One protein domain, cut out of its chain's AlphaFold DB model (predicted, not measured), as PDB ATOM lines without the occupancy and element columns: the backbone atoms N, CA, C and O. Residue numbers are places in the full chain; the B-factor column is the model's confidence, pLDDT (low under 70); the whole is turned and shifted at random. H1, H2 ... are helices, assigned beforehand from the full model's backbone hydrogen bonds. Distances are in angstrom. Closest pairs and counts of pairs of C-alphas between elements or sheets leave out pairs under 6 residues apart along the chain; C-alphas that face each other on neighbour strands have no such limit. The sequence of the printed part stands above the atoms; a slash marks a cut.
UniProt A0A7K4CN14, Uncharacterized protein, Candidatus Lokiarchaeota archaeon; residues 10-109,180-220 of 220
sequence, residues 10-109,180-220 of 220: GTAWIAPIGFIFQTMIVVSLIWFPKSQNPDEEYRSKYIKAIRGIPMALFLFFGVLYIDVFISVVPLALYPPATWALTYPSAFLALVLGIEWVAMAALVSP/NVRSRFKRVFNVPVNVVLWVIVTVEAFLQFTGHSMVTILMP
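What this domain is: This is residues 10 to 109 and 180 to 220 of the 220 residues of an uncharacterized protein of Candidatus Lokiarchaeota archaeon (UniProt A0A7K4CN14). Look first at the longest helix, H2, which folds back with H3 as a hairpin; H1 and H5, side by side, pack on H3, and the four make an elongated up-and-down bundle, each helix running against the one before it. H1 packs on H3 with residues 11 to 18 alone; short H6 packs on the beginning of H3, short H4 is near H3, and residues 43 to 50 stick out. The printed part has 141 residues with six named helices, H1 to H6 in order, and no named strand: all helix, compact, with a radius of gyration of the C-alphas of 16.0 A and spans of 51 by 26 by 24 A.

Where its parts are: Find C-alpha 45 at (199.012, 204.023, 245.715); from there H2 runs 41.0 A to residue 72. H3 covers residues 83 to 106, 31.9 A, and H1 residues 11 to 31, 30.9 A, from C-alpha 11 at (183.917, 224.608, 218.088). H5 is residues 191 to 209, 27.1 A; H4 is residues 182 to 188, and H6 residues 214 to 218, ending at (176.037, 212.735, 204.716).

How they stand to each other: Look at the hub, H3: it touches H2 at the C-alphas of Gly 62 and Gly 97, 3.7 A apart, opposite ways. H1 touches H5, closest at the C-alphas of Ala 15 and Ala 205, 4.4 A. H6 touches H3, closest at the C-alphas of Ala 84 and Thr 216, 6.0 A. In H4 and H6 every O i to N i+4 pair is within hydrogen-bond range; H1 has 15 of 17, H2 22 of 24, H3 18 of 20 and H5 14 of 15.

The domain as a whole: The C-alphas farthest apart, of Lys 45 and Pro 220, are 52.8 A apart. Residues 110 to 179 are not printed; C-alphas 109 and 180 are 7.4 A apart across the cut. The H1 to H2 link is long, and pLDDT is under 70 for 31 residues, among them 38 to 56.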
ATOM      1  N   GLY A  10     186.637 227.399 220.843       58.69
ATOM      2  CA  GLY A  10     186.185 227.367 219.459       58.69
ATOM      3  C   GLY A  10     185.638 225.984 219.155       58.69
ATOM      4  O   GLY A  10     186.255 224.989 219.529       58.69
ATOM      5  N   THR A  11     184.488 225.901 218.495       62.84
ATOM      6  CA  THR A  11     183.917 224.608 218.088       62.84
ATOM      7  C   THR A  11     184.918 223.772 217.285       62.84
ATOM      8  O   THR A  11     184.908 222.548 217.385       62.84
ATOM      9  N   ALA A  12     185.861 224.448 216.622       66.44
ATOM     10  CA  ALA A  12     187.042 223.905 215.953       66.44
ATOM     11  C   ALA A  12     188.040 223.137 216.851       66.44
ATOM     12  O   ALA A  12     188.865 222.391 216.340       66.44
ATOM     13  N   TRP A  13     188.015 223.322 218.173       74.12
ATOM     14  CA  TRP A  13     188.924 222.653 219.116       74.12
ATOM     15  C   TRP A  13     188.256 221.531 219.906       74.12
ATOM     16  O   TRP A  13     188.941 220.752 220.570       74.12
ATOM     17  N   ILE A  14     186.930 221.413 219.817       78.44
ATOM     18  CA  ILE A  14     186.161 220.388 220.524       78.44
ATOM     19  C   ILE A  14     186.532 219.006 220.012       78.44
ATOM     20  O   ILE A  14     186.945 218.161 220.797       78.44
ATOM     21  N   ALA A  15     186.437 218.761 218.707       82.56
ATOM     22  CA  ALA A  15     186.728 217.433 218.189       82.56
ATOM     23  C   ALA A  15     188.222 217.060 218.337       82.56
ATOM     24  O   ALA A  15     188.489 215.956 218.814       82.56
ATOM     25  N   PRO A  16     189.206 217.952 218.077       83.25
ATOM     26  CA  PRO A  16     190.619 217.653 218.329       83.25
ATOM     27  C   PRO A  16     190.948 217.322 219.788       83.25
ATOM     28  O   PRO A  16     191.687 216.376 220.061       83.25
ATOM     29  N   ILE A  17     190.397 218.068 220.749       84.25
ATOM     30  CA  ILE A  17     190.659 217.807 222.172       84.25
ATOM     31  C   ILE A  17     189.900 216.561 222.636       84.25
ATOM     32  O   ILE A  17     190.459 215.744 223.370       84.25
ATOM     33  N   GLY A  18     188.686 216.355 222.124       86.81
ATOM     34  CA  GLY A  18     187.901 215.144 222.324       86.81
ATOM     35  C   GLY A  18     188.671 213.920 221.869       86.81
ATOM     36  O   GLY A  18     188.775 212.949 222.611       86.81
ATOM     37  N   PHE A  19     189.298 214.003 220.698       89.44
ATOM     38  CA  PHE A  19     190.134 212.948 220.147       89.44
ATOM     39  C   PHE A  19     191.313 212.611 221.065       89.44
ATOM     40  O   PHE A  19     191.555 211.432 221.328       89.44
ATOM     41  N   ILE A  20     192.022 213.612 221.598       87.69
ATOM     42  CA  ILE A  20     193.156 213.388 222.510       87.69
ATOM     43  C   ILE A  20     192.695 212.635 223.763       87.69
ATOM     44  O   ILE A  20     193.240 211.575 224.086       87.69
ATOM     45  N   PHE A  21     191.664 213.135 224.448       88.00
ATOM     46  CA  PHE A  21     191.163 212.510 225.674       88.00
ATOM     47  C   PHE A  21     190.570 211.126 225.420       88.00
ATOM     48  O   PHE A  21     190.844 210.193 226.176       88.00
ATOM     49  N   GLN A  22     189.829 210.954 224.326       90.44
ATOM     50  CA  GLN A  22     189.243 209.667 223.981       90.44
ATOM     51  C   GLN A  22     190.314 208.639 223.601       90.44
ATOM     52  O   GLN A  22     190.216 207.475 223.986       90.44
ATOM     53  N   THR A  23     191.393 209.066 222.939       89.12
ATOM     54  CA  THR A  23     192.561 208.212 222.677       89.12
ATOM     55  C   THR A  23     193.199 207.758 223.986       89.12
ATOM     56  O   THR A  23     193.480 206.572 224.153       89.12
ATOM     57  N   MET A  24     193.374 208.667 224.953       85.94
ATOM     58  CA  MET A  24     193.895 208.309 226.277       85.94
ATOM     59  C   MET A  24     192.998 207.287 226.982       85.94
ATOM     60  O   MET A  24     193.513 206.337 227.576       85.94
ATOM     61  N   ILE A  25     191.672 207.443 226.900       86.88
ATOM     62  CA  ILE A  25     190.713 206.501 227.489       86.88
ATOM     63  C   ILE A  25     190.843 205.129 226.824       86.88
ATOM     64  O   ILE A  25     191.071 204.146 227.531       86.88
ATOM     65  N   VAL A  26     190.791 205.047 225.493       88.06
ATOM     66  CA  VAL A  26     190.890 203.775 224.757       88.06
ATOM     67  C   VAL A  26     192.223 203.073 225.021       88.06
ATOM     68  O   VAL A  26     192.228 201.896 225.381       88.06
ATOM     69  N   VAL A  27     193.350 203.789 224.928       85.38
ATOM     70  CA  VAL A  27     194.677 203.233 225.244       85.38
ATOM     71  C   VAL A  27     194.710 202.724 226.681       85.38
ATOM     72  O   VAL A  27     195.205 201.625 226.935       85.38
ATOM     73  N   SER A  28     194.129 203.475 227.624       79.69
ATOM     74  CA  SER A  28     194.079 203.045 229.017       79.69
ATOM     75  C   SER A  28     193.257 201.769 229.194       79.69
ATOM     76  O   SER A  28     193.687 200.866 229.904       79.69
ATOM     77  N   LEU A  29     192.121 201.637 228.509       80.19
ATOM     78  CA  LEU A  29     191.291 200.442 228.591       80.19
ATOM     79  C   LEU A  29     192.023 199.214 228.040       80.19
ATOM     80  O   LEU A  29     191.905 198.141 228.627       80.19
ATOM     81  N   ILE A  30     192.800 199.361 226.964       79.94
ATOM     82  CA  ILE A  30     193.540 198.256 226.332       79.94
ATOM     83  C   ILE A  30     194.760 197.847 227.170       79.94
ATOM     84  O   ILE A  30     194.968 196.662 227.421       79.94
ATOM     85  N   TRP A  31     195.567 198.808 227.627       78.62
ATOM     86  CA  TRP A  31     196.811 198.522 228.358       78.62
ATOM     87  C   TRP A  31     196.611 198.205 229.841       78.62
ATOM     88  O   TRP A  31     197.471 197.580 230.464       78.62
ATOM     89  N   PHE A  32     195.480 198.599 230.425       78.06
ATOM     90  CA  PHE A  32     195.180 198.390 231.838       78.06
ATOM     91  C   PHE A  32     193.935 197.507 231.998       78.06
ATOM     92  O   PHE A  32     192.872 198.020 232.337       78.06
ATOM     93  N   PRO A  33     194.021 196.172 231.834       70.88
ATOM     94  CA  PRO A  33     192.848 195.286 231.818       70.88
ATOM     95  C   PRO A  33     192.038 195.292 233.125       70.88
ATOM     96  O   PRO A  33     190.817 195.167 233.094       70.88
ATOM     97  N   LYS A  34     192.658 195.578 234.282       73.25
ATOM     98  CA  LYS A  34     191.912 195.754 235.550       73.25
ATOM     99  C   LYS A  34     191.003 196.988 235.539       73.25
ATOM    100  O   LYS A  34     190.091 197.105 236.350       73.25
ATOM    101  N   SER A  35     191.228 197.933 234.625       66.25
ATOM    102  CA  SER A  35     190.299 199.040 234.389       66.25
ATOM    103  C   SER A  35     188.978 198.566 233.773       66.25
ATOM    104  O   SER A  35     187.958 199.214 234.006       66.25
ATOM    105  N   GLN A  36     188.952 197.405 233.112       66.69
ATOM    106  CA  GLN A  36     187.754 196.813 232.509       66.69
ATOM    107  C   GLN A  36     186.916 196.035 233.537       66.69
ATOM    108  O   GLN A  36     185.690 196.103 233.513       66.69
ATOM    109  N   ASN A  37     187.552 195.397 234.525       72.12
ATOM    110  CA  ASN A  37     186.851 194.610 235.545       72.12
ATOM    111  C   ASN A  37     186.268 195.508 236.656       72.12
ATOM    112  O   ASN A  37     187.007 196.270 237.285       72.12
ATOM    113  N   PRO A  38     184.944 195.518 236.908       62.69
ATOM    114  CA  PRO A  38     184.324 196.390 237.913       62.69
ATOM    115  C   PRO A  38     184.774 196.086 239.349       62.69
ATOM    116  O   PRO A  38     184.874 197.024 240.142       62.69
ATOM    117  N   ASP A  39     185.113 194.828 239.631       67.50
ATOM    118  CA  ASP A  39     185.461 194.331 240.969       67.50
ATOM    119  C   ASP A  39     186.965 194.395 241.274       67.50
ATOM    120  O   ASP A  39     187.399 194.192 242.408       67.50
ATOM    121  N   GLU A  40     187.783 194.725 240.272       67.69
ATOM    122  CA  GLU A  40     189.225 194.841 240.438       67.69
ATOM    123  C   GLU A  40     189.640 196.297 240.655       67.69
ATOM    124  O   GLU A  40     189.369 197.194 239.851       67.69
ATOM    125  N   GLU A  41     190.362 196.542 241.749       64.88
ATOM    126  CA  GLU A  41     191.038 197.812 241.983       64.88
ATOM    127  C   GLU A  41     192.554 197.671 241.893       64.88
ATOM    128  O   GLU A  41     193.170 196.732 242.406       64.88
ATOM    129  N   TYR A  42     193.186 198.690 241.313       64.31
ATOM    130  CA  TYR A  42     194.623 198.872 241.437       64.31
ATOM    131  C   TYR A  42     194.980 199.112 242.907       64.31
ATOM    132  O   TYR A  42     194.644 200.148 243.478       64.31
ATOM    133  N   ARG A  43     195.684 198.154 243.523       59.28
ATOM    134  CA  ARG A  43     196.149 198.263 244.918       59.28
ATOM    135  C   ARG A  43     197.287 199.277 245.096       59.28
ATOM    136  O   ARG A  43     197.479 199.781 246.198       59.28
ATOM    137  N   SER A  44     198.028 199.598 244.032       64.69
ATOM    138  CA  SER A  44     199.164 200.530 244.094       64.69
ATOM    139  C   SER A  44     198.711 201.976 244.329       64.69
ATOM    140  O   SER A  44     197.939 202.532 243.547       64.69
ATOM    141  N   LYS A  45     199.249 202.607 245.381       60.12
ATOM    142  CA  LYS A  45     199.012 204.023 245.715       60.12
ATOM    143  C   LYS A  45     199.485 204.972 244.605       60.12
ATOM    144  O   LYS A  45     198.817 205.966 244.346       60.12
ATOM    145  N   TYR A  46     200.570 204.628 243.909       55.94
ATOM    146  CA  TYR A  46     201.107 205.412 242.790       55.94
ATOM    147  C   TYR A  46     200.153 205.432 241.595       55.94
ATOM    148  O   TYR A  46     199.901 206.488 241.030       55.94
ATOM    149  N   ILE A  47     199.535 204.292 241.268       61.66
ATOM    150  CA  ILE A  47     198.532 204.217 240.194       61.66
ATOM    151  C   ILE A  47     197.276 205.011 240.577       61.66
ATOM    152  O   ILE A  47     196.700 205.690 239.734       61.66
ATOM    153  N   LYS A  48     196.866 204.990 241.854       60.69
ATOM    154  CA  LYS A  48     195.752 205.825 242.336       60.69
ATOM    155  C   LYS A  48     196.066 207.327 242.225       60.69
ATOM    156  O   LYS A  48     195.197 208.076 241.795       60.69
ATOM    157  N   ALA A  49     197.291 207.752 242.540       55.09
ATOM    158  CA  ALA A  49     197.722 209.150 242.419       55.09
ATOM    159  C   ALA A  49     197.842 209.613 240.955       55.09
ATOM    160  O   ALA A  49     197.315 210.664 240.601       55.09
ATOM    161  N   ILE A  50     198.451 208.799 240.083       59.06
ATOM    162  CA  ILE A  50     198.583 209.087 238.645       59.06
ATOM    163  C   ILE A  50     197.207 209.217 237.976       59.06
ATOM    164  O   ILE A  50     197.043 210.048 237.093       59.06
ATOM    165  N   ARG A  51     196.192 208.461 238.424       61.19
ATOM    166  CA  ARG A  51     194.809 208.579 237.921       61.19
ATOM    167  C   ARG A  51     194.091 209.858 238.362       61.19
ATOM    168  O   ARG A  51     193.153 210.265 237.684       61.19
ATOM    169  N   GLY A  52     194.522 210.503 239.447       57.44
ATOM    170  CA  GLY A  52     193.897 211.731 239.948       57.44
ATOM    171  C   GLY A  52     194.078 212.936 239.019       57.44
ATOM    172  O   GLY A  52     193.162 213.743 238.883       57.44
ATOM    173  N   ILE A  53     195.219 213.029 238.327       61.28
ATOM    174  CA  ILE A  53     195.521 214.137 237.403       61.28
ATOM    175  C   ILE A  53     194.598 214.102 236.162       61.28
ATOM    176  O   ILE A  53     193.929 215.104 235.901       61.28
ATOM    177  N   PRO A  54     194.452 212.969 235.440       66.94
ATOM    178  CA  PRO A  54     193.461 212.837 234.373       66.94
ATOM    179  C   PRO A  54     192.021 213.077 234.832       66.94
ATOM    180  O   PRO A  54     191.247 213.644 234.074       66.94
ATOM    181  N   MET A  55     191.648 212.702 236.062       69.94
ATOM    182  CA  MET A  55     190.282 212.926 236.562       69.94
ATOM    183  C   MET A  55     189.938 214.412 236.713       69.94
ATOM    184  O   MET A  55     188.823 214.805 236.378       69.94
ATOM    185  N   ALA A  56     190.876 215.248 237.167       69.44
ATOM    186  CA  ALA A  56     190.662 216.696 237.229       69.44
ATOM    187  C   ALA A  56     190.493 217.308 235.827       69.44
ATOM    188  O   ALA A  56     189.624 218.154 235.617       69.44
ATOM    189  N   LEU A  57     191.285 216.837 234.856       76.00
ATOM    190  CA  LEU A  57     191.159 217.249 233.457       76.00
ATOM    191  C   LEU A  57     189.821 216.806 232.854       76.00
ATOM    192  O   LEU A  57     189.140 217.623 232.242       76.00
ATOM    193  N   PHE A  58     189.411 215.555 233.080       83.31
ATOM    194  CA  PHE A  58     188.114 215.039 232.642       83.31
ATOM    195  C   PHE A  58     186.953 215.832 233.228       83.31
ATOM    196  O   PHE A  58     186.014 216.153 232.507       83.31
ATOM    197  N   LEU A  59     187.017 216.203 234.508       83.25
ATOM    198  CA  LEU A  59     185.969 217.018 235.105       83.25
ATOM    199  C   LEU A  59     185.878 218.393 234.434       83.25
ATOM    200  O   LEU A  59     184.788 218.820 234.064       83.25
ATOM    201  N   PHE A  60     187.011 219.071 234.257       79.00
ATOM    202  CA  PHE A  60     187.029 220.397 233.647       79.00
ATOM    203  C   PHE A  60     186.540 220.375 232.198       79.00
ATOM    204  O   PHE A  60     185.597 221.087 231.853       79.00
ATOM    205  N   PHE A  61     187.158 219.545 231.357       82.75
ATOM    206  CA  PHE A  61     186.763 219.451 229.959       82.75
ATOM    207  C   PHE A  61     185.348 218.903 229.826       82.75
ATOM    208  O   PHE A  61     184.625 219.330 228.935       82.75
ATOM    209  N   GLY A  62     184.907 218.045 230.746       87.88
ATOM    210  CA  GLY A  62     183.543 217.546 230.742       87.88
ATOM    211  C   GLY A  62     182.510 218.641 231.003       87.88
ATOM    212  O   GLY A  62     181.536 218.750 230.260       87.88
ATOM    213  N   VAL A  63     182.756 219.513 231.987       85.75
ATOM    214  CA  VAL A  63     181.913 220.695 232.245       85.75
ATOM    215  C   VAL A  63     181.949 221.666 231.063       85.75
ATOM    216  O   VAL A  63     180.895 222.129 230.631       85.75
ATOM    217  N   LEU A  64     183.131 221.930 230.498       83.50
ATOM    218  CA  LEU A  64     183.278 222.789 229.321       83.50
ATOM    219  C   LEU A  64     182.492 222.241 228.124       83.50
ATOM    220  O   LEU A  64     181.831 222.992 227.418       83.50
ATOM    221  N   TYR A  65     182.526 220.932 227.901       87.94
ATOM    222  CA  TYR A  65     181.860 220.292 226.771       87.94
ATOM    223  C   TYR A  65     180.334 220.322 226.902       87.94
ATOM    224  O   TYR A  65     179.631 220.601 225.928       87.94
ATOM    225  N   ILE A  66     179.820 220.101 228.115       88.69
ATOM    226  CA  ILE A  66     178.397 220.285 228.422       88.69
ATOM    227  C   ILE A  66     177.991 221.747 228.190       88.69
ATOM    228  O   ILE A  66     176.939 222.012 227.611       88.69
ATOM    229  N   ASP A  67     178.834 222.700 228.589       84.00
ATOM    230  CA  ASP A  67     178.580 224.125 228.387       84.00
ATOM    231  C   ASP A  67     178.525 224.527 226.905       84.00
ATOM    232  O   ASP A  67     177.647 225.303 226.514       84.00
ATOM    233  N   VAL A  68     179.401 223.970 226.059       80.75
ATOM    234  CA  VAL A  68     179.318 224.170 224.604       80.75
ATOM    235  C   VAL A  68     177.975 223.670 224.088       80.75
ATOM    236  O   VAL A  68     177.300 224.407 223.370       80.75
ATOM    237  N   PHE A  69     177.551 222.460 224.466       86.75
ATOM    238  CA  PHE A  69     176.252 221.946 224.035       86.75
ATOM    239  C   PHE A  69     175.113 222.890 224.425       86.75
ATOM    240  O   PHE A  69     174.313 223.254 223.566       86.75
ATOM    241  N   ILE A  70     175.069 223.331 225.687       83.88
ATOM    242  CA  ILE A  70     174.038 224.252 226.187       83.88
ATOM    243  C   ILE A  70     174.056 225.580 225.415       83.88
ATOM    244  O   ILE A  70     173.003 226.126 225.087       83.88
ATOM    245  N   SER A  71     175.246 226.086 225.097       78.31
ATOM    246  CA  SER A  71     175.416 227.354 224.387       78.31
ATOM    247  C   SER A  71     174.976 227.259 222.922       78.31
ATOM    248  O   SER A  71     174.276 228.140 222.433       78.31
ATOM    249  N   VAL A  72     175.340 226.182 222.226       79.00
ATOM    250  CA  VAL A  72     175.057 226.015 220.792       79.00
ATOM    251  C   VAL A  72     173.618 225.573 220.544       79.00
ATOM    252  O   VAL A  72     172.967 226.111 219.656       79.00
ATOM    253  N   VAL A  73     173.117 224.590 221.298       82.75
ATOM    254  CA  VAL A  73     171.861 223.901 220.966       82.75
ATOM    255  C   VAL A  73     170.651 224.574 221.640       82.75
ATOM    256  O   VAL A  73     169.830 225.134 220.916       82.75
ATOM    257  N   PRO A  74     170.513 224.600 222.984       79.94
ATOM    258  CA  PRO A  74     169.444 225.349 223.649       79.94
ATOM    259  C   PRO A  74     169.477 226.863 223.435       79.94
ATOM    260  O   PRO A  74     168.425 227.469 223.257       79.94
ATOM    261  N   LEU A  75     170.660 227.487 223.504       77.25
ATOM    262  CA  LEU A  75     170.777 228.950 223.483       77.25
ATOM    263  C   LEU A  75     171.009 229.527 222.080       77.25
ATOM    264  O   LEU A  75     171.038 230.748 221.938       77.25
ATOM    265  N   ALA A  76     171.147 228.670 221.060       74.38
ATOM    266  CA  ALA A  76     171.344 229.061 219.664       74.38
ATOM    267  C   ALA A  76     172.484 230.083 219.464       74.38
ATOM    268  O   ALA A  76     172.439 230.929 218.567       74.38
ATOM    269  N   LEU A  77     173.513 230.030 220.317       72.19
ATOM    270  CA  LEU A  77     174.703 230.856 220.181       72.19
ATOM    271  C   LEU A  77     175.619 230.165 219.173       72.19
ATOM    272  O   LEU A  77     176.362 229.241 219.509       72.19
ATOM    273  N   TYR A  78     175.529 230.586 217.915       64.69
ATOM    274  CA  TYR A  78     176.366 230.041 216.856       64.69
ATOM    275  C   TYR A  78     177.650 230.864 216.710       64.69
ATOM    276  O   TYR A  78     177.584 232.095 216.622       64.69
ATOM    277  N   PRO A  79     178.824 230.212 216.627       61.94
ATOM    278  CA  PRO A  79     179.986 230.839 216.014       61.94
ATOM    279  C   PRO A  79     179.669 231.196 214.546       61.94
ATOM    280  O   PRO A  79     178.686 230.700 213.998       61.94
ATOM    281  N   PRO A  80     180.511 231.981 213.850       58.12
ATOM    282  CA  PRO A  80     180.334 232.308 212.425       58.12
ATOM    283  C   PRO A  80     180.398 231.100 211.455       58.12
ATOM    284  O   PRO A  80     180.505 231.284 210.246       58.12
ATOM    285  N   ALA A  81     180.339 229.867 211.964       61.25
ATOM    286  CA  ALA A  81     180.244 228.632 211.197       61.25
ATOM    287  C   ALA A  81     178.775 228.264 210.915       61.25
ATOM    288  O   ALA A  81     177.857 228.690 211.615       61.25
ATOM    289  N   THR A  82     178.535 227.435 209.896       68.81
ATOM    290  CA  THR A  82     177.180 226.951 209.592       68.81
ATOM    291  C   THR A  82     176.666 226.023 210.699       68.81
ATOM    292  O   THR A  82     177.434 225.355 211.401       68.81
ATOM    293  N   TRP A  83     175.342 225.939 210.858       73.25
ATOM    294  CA  TRP A  83     174.707 225.026 211.817       73.25
ATOM    295  C   TRP A  83     175.151 223.569 211.592       73.25
ATOM    296  O   TRP A  83     175.455 222.863 212.551       73.25
ATOM    297  N   ALA A  84     175.300 223.154 210.333       75.00
ATOM    298  CA  ALA A  84     175.709 221.803 209.955       75.00
ATOM    299  C   ALA A  84     177.130 221.438 210.425       75.00
ATOM    300  O   ALA A  84     177.397 220.270 210.685       75.00
ATOM    301  N   LEU A  85     178.021 222.423 210.584       74.00
ATOM    302  CA  LEU A  85     179.354 222.237 211.173       74.00
ATOM    303  C   LEU A  85     179.326 222.233 212.705       74.00
ATOM    304  O   LEU A  85     180.126 221.571 213.358       74.00
ATOM    305  N   THR A  86     178.409 222.997 213.293       76.88
ATOM    306  CA  THR A  86     178.451 223.341 214.719       76.88
ATOM    307  C   THR A  86     177.674 222.340 215.579       76.88
ATOM    308  O   THR A  86     178.117 221.962 216.664       76.88
ATOM    309  N   TYR A  87     176.524 221.875 215.089       82.94
ATOM    310  CA  TYR A  87     175.636 220.968 215.815       82.94
ATOM    311  C   TYR A  87     176.240 219.587 216.103       82.94
ATOM    312  O   TYR A  87     176.152 219.145 217.251       82.94
ATOM    313  N   PRO A  88     176.866 218.889 215.135       84.62
ATOM    314  CA  PRO A  88     177.385 217.540 215.377       84.62
ATOM    315  C   PRO A  88     178.484 217.549 216.437       84.62
ATOM    316  O   PRO A  88     178.472 216.749 217.373       84.62
ATOM    317  N   SER A  89     179.365 218.543 216.358       83.19
ATOM    318  CA  SER A  89     180.414 218.783 217.343       83.19
ATOM    319  C   SER A  89     179.857 219.113 218.734       83.19
ATOM    320  O   SER A  89     180.392 218.636 219.731       83.19
ATOM    321  N   ALA A  90     178.753 219.865 218.830       85.62
ATOM    322  CA  ALA A  90     178.092 220.149 220.104       85.62
ATOM    323  C   ALA A  90     177.445 218.896 220.728       85.62
ATOM    324  O   ALA A  90     177.550 218.684 221.935       85.62
ATOM    325  N   PHE A  91     176.814 218.034 219.925       88.81
ATOM    326  CA  PHE A  91     176.271 216.760 220.414       88.81
ATOM    327  C   PHE A  91     177.371 215.803 220.875       88.81
ATOM    328  O   PHE A  91     177.245 215.192 221.937       88.81
ATOM    329  N   LEU A  92     178.469 215.707 220.124       89.56
ATOM    330  CA  LEU A  92     179.641 214.943 220.553       89.56
ATOM    331  C   LEU A  92     180.226 215.499 221.847       89.56
ATOM    332  O   LEU A  92     180.561 214.722 222.740       89.56
ATOM    333  N   ALA A  93     180.274 216.828 221.981       88.19
ATOM    334  CA  ALA A  93     180.692 217.466 223.214       88.19
ATOM    335  C   ALA A  93     179.823 216.997 224.388       88.19
ATOM    336  O   ALA A  93     180.355 216.535 225.389       88.19
ATOM    337  N   LEU A  94     178.496 217.014 224.251       92.50
ATOM    338  CA  LEU A  94     177.601 216.564 225.318       92.50
ATOM    339  C   LEU A  94     177.881 215.120 225.756       92.50
ATOM    340  O   LEU A  94     177.977 214.855 226.954       92.50
ATOM    341  N   VAL A  95     178.010 214.196 224.799       92.75
ATOM    342  CA  VAL A  95     178.222 212.770 225.090       92.75
ATOM    343  C   VAL A  95     179.537 212.560 225.840       92.75
ATOM    344  O   VAL A  95     179.533 211.961 226.919       92.75
ATOM    345  N   LEU A  96     180.636 213.108 225.317       92.12
ATOM    346  CA  LEU A  96     181.951 213.041 225.959       92.12
ATOM    347  C   LEU A  96     181.946 213.751 227.316       92.12
ATOM    348  O   LEU A  96     182.504 213.257 228.291       92.12
ATOM    349  N   GLY A  97     181.266 214.894 227.408       90.31
ATOM    350  CA  GLY A  97     181.214 215.684 228.625       90.31
ATOM    351  C   GLY A  97     180.511 214.960 229.765       90.31
ATOM    352  O   GLY A  97     181.026 214.919 230.883       90.31
ATOM    353  N   ILE A  98     179.382 214.308 229.475       91.94
ATOM    354  CA  ILE A  98     178.682 213.450 230.437       91.94
ATOM    355  C   ILE A  98     179.569 212.277 230.855       91.94
ATOM    356  O   ILE A  98     179.670 211.995 232.050       91.94
ATOM    357  N   GLU A  99     180.221 211.606 229.902       91.75
ATOM    358  CA  GLU A  99     181.117 210.486 230.196       91.75
ATOM    359  C   GLU A  99     182.241 210.908 231.152       91.75
ATOM    360  O   GLU A  99     182.471 210.268 232.181       91.75
ATOM    361  N   TRP A 100     182.911 212.020 230.858       90.62
ATOM    362  CA  TRP A 100     184.059 212.503 231.619       90.62
ATOM    363  C   TRP A 100     183.679 213.013 233.010       90.62
ATOM    364  O   TRP A 100     184.340 212.651 233.988       90.62
ATOM    365  N   VAL A 101     182.583 213.771 233.137       88.69
ATOM    366  CA  VAL A 101     182.052 214.180 234.450       88.69
ATOM    367  C   VAL A 101     181.636 212.953 235.256       88.69
ATOM    368  O   VAL A 101     181.932 212.866 236.451       88.69
ATOM    369  N   ALA A 102     180.997 211.968 234.620       87.50
ATOM    370  CA  ALA A 102     180.604 210.747 235.300       87.50
ATOM    371  C   ALA A 102     181.826 209.979 235.823       87.50
ATOM    372  O   ALA A 102     181.869 209.649 237.013       87.50
ATOM    373  N   MET A 103     182.842 209.768 234.980       82.81
ATOM    374  CA  MET A 103     184.100 209.126 235.374       82.81
ATOM    375  C   MET A 103     184.791 209.854 236.522       82.81
ATOM    376  O   MET A 103     185.269 209.197 237.446       82.81
ATOM    377  N   ALA A 104     184.845 211.185 236.467       82.50
ATOM    378  CA  ALA A 104     185.574 211.992 237.434       82.50
ATOM    379  C   ALA A 104     184.846 212.130 238.782       82.50
ATOM    380  O   ALA A 104     185.490 212.120 239.830       82.50
ATOM    381  N   ALA A 105     183.517 212.258 238.770       82.12
ATOM    382  CA  ALA A 105     182.781 212.744 239.934       82.12
ATOM    383  C   ALA A 105     181.549 211.924 240.331       82.12
ATOM    384  O   ALA A 105     181.084 212.082 241.455       82.12
ATOM    385  N   LEU A 106     181.000 211.057 239.472       83.75
ATOM    386  CA  LEU A 106     179.691 210.432 239.734       83.75
ATOM    387  C   LEU A 106     179.724 208.907 239.831       83.75
ATOM    388  O   LEU A 106     178.784 208.320 240.354       83.75
ATOM    389  N   VAL A 107     180.775 208.231 239.369       83.12
ATOM    390  CA  VAL A 107     180.810 206.759 239.383       83.12
ATOM    391  C   VAL A 107     180.951 206.179 240.792       83.12
ATOM    392  O   VAL A 107     180.253 205.227 241.147       83.12
ATOM    393  N   SER A 108     181.866 206.720 241.591       80.56
ATOM    394  CA  SER A 108     182.080 206.280 242.973       80.56
ATOM    395  C   SER A 108     182.611 207.419 243.851       80.56
ATOM    396  O   SER A 108     183.767 207.353 244.285       80.56
ATOM    397  N   PRO A 109     181.833 208.497 244.056       83.06
ATOM    398  CA  PRO A 109     182.310 209.656 244.790       83.06
ATOM    399  C   PRO A 109     182.308 209.440 246.297       83.06
ATOM    400  O   PRO A 109     181.495 208.699 246.851       83.06
ATOM    401  N   ASN A 180     178.232 203.783 244.687       86.81
ATOM    402  CA  ASN A 180     179.085 203.103 243.722       86.81
ATOM    403  C   ASN A 180     178.232 202.528 242.585       86.81
ATOM    404  O   ASN A 180     177.533 201.532 242.752       86.81
ATOM    405  N   VAL A 181     178.303 203.165 241.418       87.44
ATOM    406  CA  VAL A 181     177.623 202.737 240.186       87.44
ATOM    407  C   VAL A 181     178.618 202.280 239.116       87.44
ATOM    408  O   VAL A 181     178.281 202.214 237.936       87.44
ATOM    409  N   ARG A 182     179.848 201.920 239.516       83.44
ATOM    410  CA  ARG A 182     180.937 201.515 238.612       83.44
ATOM    411  C   ARG A 182     180.551 200.377 237.678       83.44
ATOM    412  O   ARG A 182     180.890 200.434 236.502       83.44
ATOM    413  N   SER A 183     179.823 199.378 238.169       83.69
ATOM    414  CA  SER A 183     179.360 198.253 237.348       83.69
ATOM    415  C   SER A 183     178.397 198.695 236.242       83.69
ATOM    416  O   SER A 183     178.543 198.271 235.098       83.69
ATOM    417  N   ARG A 184     177.449 199.588 236.554       86.69
ATOM    418  CA  ARG A 184     176.515 200.160 235.571       86.69
ATOM    419  C   ARG A 184     177.249 201.045 234.570       86.69
ATOM    420  O   ARG A 184     177.050 200.884 233.372       86.69
ATOM    421  N   PHE A 185     178.137 201.912 235.055       85.94
ATOM    422  CA  PHE A 185     178.932 202.796 234.207       85.94
ATOM    423  C   PHE A 185     179.786 202.009 233.207       85.94
ATOM    424  O   PHE A 185     179.678 202.241 232.010       85.94
ATOM    425  N   LYS A 186     180.553 201.011 233.670       83.38
ATOM    426  CA  LYS A 186     181.393 200.168 232.800       83.38
ATOM    427  C   LYS A 186     180.594 199.305 231.822       83.38
ATOM    428  O   LYS A 186     181.139 198.885 230.810       83.38
ATOM    429  N   ARG A 187     179.322 199.011 232.115       85.19
ATOM    430  CA  ARG A 187     178.437 198.292 231.187       85.19
ATOM    431  C   ARG A 187     178.018 199.180 230.014       85.19
ATOM    432  O   ARG A 187     177.962 198.686 228.895       85.19
ATOM    433  N   VAL A 188     177.736 200.456 230.288       86.75
ATOM    434  CA  VAL A 188     177.359 201.455 229.277       86.75
ATOM    435  C   VAL A 188     178.591 201.912 228.499       86.75
ATOM    436  O   VAL A 188     178.650 201.736 227.292       86.75
ATOM    437  N   PHE A 189     179.612 202.416 229.189       86.00
ATOM    438  CA  PHE A 189     180.876 202.865 228.606       86.00
ATOM    439  C   PHE A 189     181.906 201.732 228.638       86.00
ATOM    440  O   PHE A 189     182.951 201.809 229.286       86.00
ATOM    441  N   ASN A 190     181.569 200.629 227.970       87.75
ATOM    442  CA  ASN A 190     182.479 199.500 227.796       87.75
ATOM    443  C   ASN A 190     183.523 199.790 226.697       87.75
ATOM    444  O   ASN A 190     183.512 200.854 226.072       87.75
ATOM    445  N   VAL A 191     184.439 198.844 226.464       87.44
ATOM    446  CA  VAL A 191     185.499 198.991 225.451       87.44
ATOM    447  C   VAL A 191     184.925 199.206 224.043       87.44
ATOM    448  O   VAL A 191     185.308 200.199 223.430       87.44
ATOM    449  N   PRO A 192     183.986 198.379 223.532       91.06
ATOM    450  CA  PRO A 192     183.353 198.632 222.236       91.06
ATOM    451  C   PRO A 192     182.756 200.035 222.096       91.06
ATOM    452  O   PRO A 192     183.016 200.707 221.103       91.06
ATOM    453  N   VAL A 193     182.003 200.505 223.095       92.31
ATOM    454  CA  VAL A 193     181.387 201.841 223.072       92.31
ATOM    455  C   VAL A 193     182.454 202.929 223.031       92.31
ATOM    456  O   VAL A 193     182.367 203.834 222.209       92.31
ATOM    457  N   ASN A 194     183.502 202.810 223.847       91.50
ATOM    458  CA  ASN A 194     184.610 203.762 223.852       91.50
ATOM    459  C   ASN A 194     185.385 203.792 222.530       91.50
ATOM    460  O   ASN A 194     185.811 204.866 222.108       91.50
ATOM    461  N   VAL A 195     185.541 202.643 221.865       92.88
ATOM    462  CA  VAL A 195     186.153 202.545 220.531       92.88
ATOM    463  C   VAL A 195     185.258 203.182 219.471       92.88
ATOM    464  O   VAL A 195     185.756 203.923 218.632       92.88
ATOM    465  N   VAL A 196     183.942 202.958 219.518       94.50
ATOM    466  CA  VAL A 196     182.994 203.613 218.601       94.50
ATOM    467  C   VAL A 196     183.019 205.129 218.793       94.50
ATOM    468  O   VAL A 196     183.163 205.858 217.816       94.50
ATOM    469  N   LEU A 197     182.953 205.607 220.039       93.38
ATOM    470  CA  LEU A 197     183.078 207.032 220.358       93.38
ATOM    471  C   LEU A 197     184.406 207.597 219.854       93.38
ATOM    472  O   LEU A 197     184.419 208.663 219.248       93.38
ATOM    473  N   TRP A 198     185.505 206.865 220.043       94.38
ATOM    474  CA  TRP A 198     186.812 207.250 219.523       94.38
ATOM    475  C   TRP A 198     186.799 207.410 218.004       94.38
ATOM    476  O   TRP A 198     187.177 208.471 217.528       94.38
ATOM    477  N   VAL A 199     186.284 206.432 217.250       94.56
ATOM    478  CA  VAL A 199     186.190 206.521 215.782       94.56
ATOM    479  C   VAL A 199     185.365 207.733 215.351       94.56
ATOM    480  O   VAL A 199     185.814 208.498 214.502       94.56
ATOM    481  N   ILE A 200     184.186 207.938 215.945       93.19
ATOM    482  CA  ILE A 200     183.300 209.057 215.597       93.19
ATOM    483  C   ILE A 200     184.001 210.400 215.850       93.19
ATOM    484  O   ILE A 200     183.994 211.281 214.993       93.19
ATOM    485  N   VAL A 201     184.642 210.546 217.011       92.25
ATOM    486  CA  VAL A 201     185.356 211.772 217.387       92.25
ATOM    487  C   VAL A 201     186.592 211.987 216.516       92.25
ATOM    488  O   VAL A 201     186.860 213.116 216.120       92.25
ATOM    489  N   THR A 202     187.323 210.924 216.172       92.62
ATOM    490  CA  THR A 202     188.455 210.979 215.243       92.62
ATOM    491  C   THR A 202     188.009 211.471 213.872       92.62
ATOM    492  O   THR A 202     188.617 212.396 213.339       92.62
ATOM    493  N   VAL A 203     186.942 210.893 213.310       91.94
ATOM    494  CA  VAL A 203     186.403 211.314 212.010       91.94
ATOM    495  C   VAL A 203     185.993 212.782 212.060       91.94
ATOM    496  O   VAL A 203     186.451 213.556 211.226       91.94
ATOM    497  N   GLU A 204     185.213 213.195 213.062       89.75
ATOM    498  CA  GLU A 204     184.803 214.597 213.192       89.75
ATOM    499  C   GLU A 204     186.013 215.537 213.333       89.75
ATOM    500  O   GLU A 204     186.056 216.582 212.689       89.75
ATOM    501  N   ALA A 205     187.030 215.155 214.113       88.56
ATOM    502  CA  ALA A 205     188.240 215.955 214.293       88.56
ATOM    503  C   ALA A 205     188.990 216.169 212.973       88.56
ATOM    504  O   ALA A 205     189.390 217.291 212.671       88.56
ATOM    505  N   PHE A 206     189.152 215.116 212.166       88.50
ATOM    506  CA  PHE A 206     189.789 215.230 210.853       88.50
ATOM    507  C   PHE A 206     188.958 216.063 209.875       88.50
ATOM    508  O   PHE A 206     189.518 216.893 209.159       88.50
ATOM    509  N   LEU A 207     187.635 215.894 209.870       87.06
ATOM    510  CA  LEU A 207     186.752 216.669 209.003       87.06
ATOM    511  C   LEU A 207     186.787 218.163 209.337       87.06
ATOM    512  O   LEU A 207     186.854 218.981 208.415       87.06
ATOM    513  N   GLN A 208     186.857 218.526 210.621       80.06
ATOM    514  CA  GLN A 208     186.977 219.924 211.037       80.06
ATOM    515  C   GLN A 208     188.223 220.611 210.458       80.06
ATOM    516  O   GLN A 208     188.130 221.766 210.041       80.06
ATOM    517  N   PHE A 209     189.364 219.914 210.344       80.62
ATOM    518  CA  PHE A 209     190.566 220.467 209.695       80.62
ATOM    519  C   PHE A 209     190.372 220.755 208.202       80.62
ATOM    520  O   PHE A 209     191.082 221.585 207.639       80.62
ATOM    521  N   THR A 210     189.408 220.093 207.564       82.06
ATOM    522  CA  THR A 210     189.057 220.293 206.149       82.06
ATOM    523  C   THR A 210     187.870 221.237 205.942       82.06
ATOM    524  O   THR A 210     187.460 221.457 204.809       82.06
ATOM    525  N   GLY A 211     187.311 221.811 207.015       77.38
ATOM    526  CA  GLY A 211     186.124 222.667 206.938       77.38
ATOM    527  C   GLY A 211     184.810 221.904 206.736       77.38
ATOM    528  O   GLY A 211     183.816 222.502 206.326       77.38
ATOM    529  N   HIS A 212     184.793 220.604 207.039       82.25
ATOM    530  CA  HIS A 212     183.627 219.729 206.944       82.25
ATOM    531  C   HIS A 212     183.228 219.170 208.320       82.25
ATOM    532  O   HIS A 212     183.976 219.224 209.292       82.25
ATOM    533  N   SER A 213     182.026 218.607 208.393       84.12
ATOM    534  CA  SER A 213     181.530 217.770 209.492       84.12
ATOM    535  C   SER A 213     180.880 216.513 208.914       84.12
ATOM    536  O   SER A 213     180.466 216.506 207.748       84.12
ATOM    537  N   MET A 214     180.741 215.453 209.716       83.75
ATOM    538  CA  MET A 214     180.050 214.229 209.293       83.75
ATOM    539  C   MET A 214     178.662 214.520 208.708       83.75
ATOM    540  O   MET A 214     178.279 213.916 207.708       83.75
ATOM    541  N   VAL A 215     177.928 215.494 209.260       82.31
ATOM    542  CA  VAL A 215     176.601 215.865 208.739       82.31
ATOM    543  C   VAL A 215     176.686 216.524 207.366       82.31
ATOM    544  O   VAL A 215     175.896 216.180 206.499       82.31
ATOM    545  N   THR A 216     177.669 217.394 207.119       80.44
ATOM    546  CA  THR A 216     177.823 218.049 205.802       80.44
ATOM    547  C   THR A 216     178.200 217.084 204.679       80.44
ATOM    548  O   THR A 216     177.978 217.389 203.517       80.44
ATOM    549  N   ILE A 217     178.781 215.928 205.013       79.62
ATOM    550  CA  ILE A 217     179.135 214.899 204.027       79.62
ATOM    551  C   ILE A 217     177.951 213.967 203.764       79.62
ATOM    552  O   ILE A 217     177.740 213.532 202.636       79.62
ATOM    553  N   LEU A 218     177.180 213.645 204.806       76.12
ATOM    554  CA  LEU A 218     176.037 212.735 204.716       76.12
ATOM    555  C   LEU A 218     174.761 213.416 204.203       76.12
ATOM    556  O   LEU A 218     173.857 212.732 203.729       76.12
ATOM    557  N   MET A 219     174.682 214.743 204.307       66.56
ATOM    558  CA  MET A 219     173.572 215.568 203.831       66.56
ATOM    559  C   MET A 219     174.118 216.684 202.921       66.56
ATOM    560  O   MET A 219     174.274 217.811 203.398       66.56
ATOM    561  N   PRO A 220     174.481 216.359 201.664       58.28
ATOM    562  CA  PRO A 220     174.963 217.332 200.684       58.28
ATOM    563  C   PRO A 220     173.875 218.311 200.220       58.28
ATOM    564  O   PRO A 220     172.682 217.926 200.204       58.28
TER     565      PRO A 220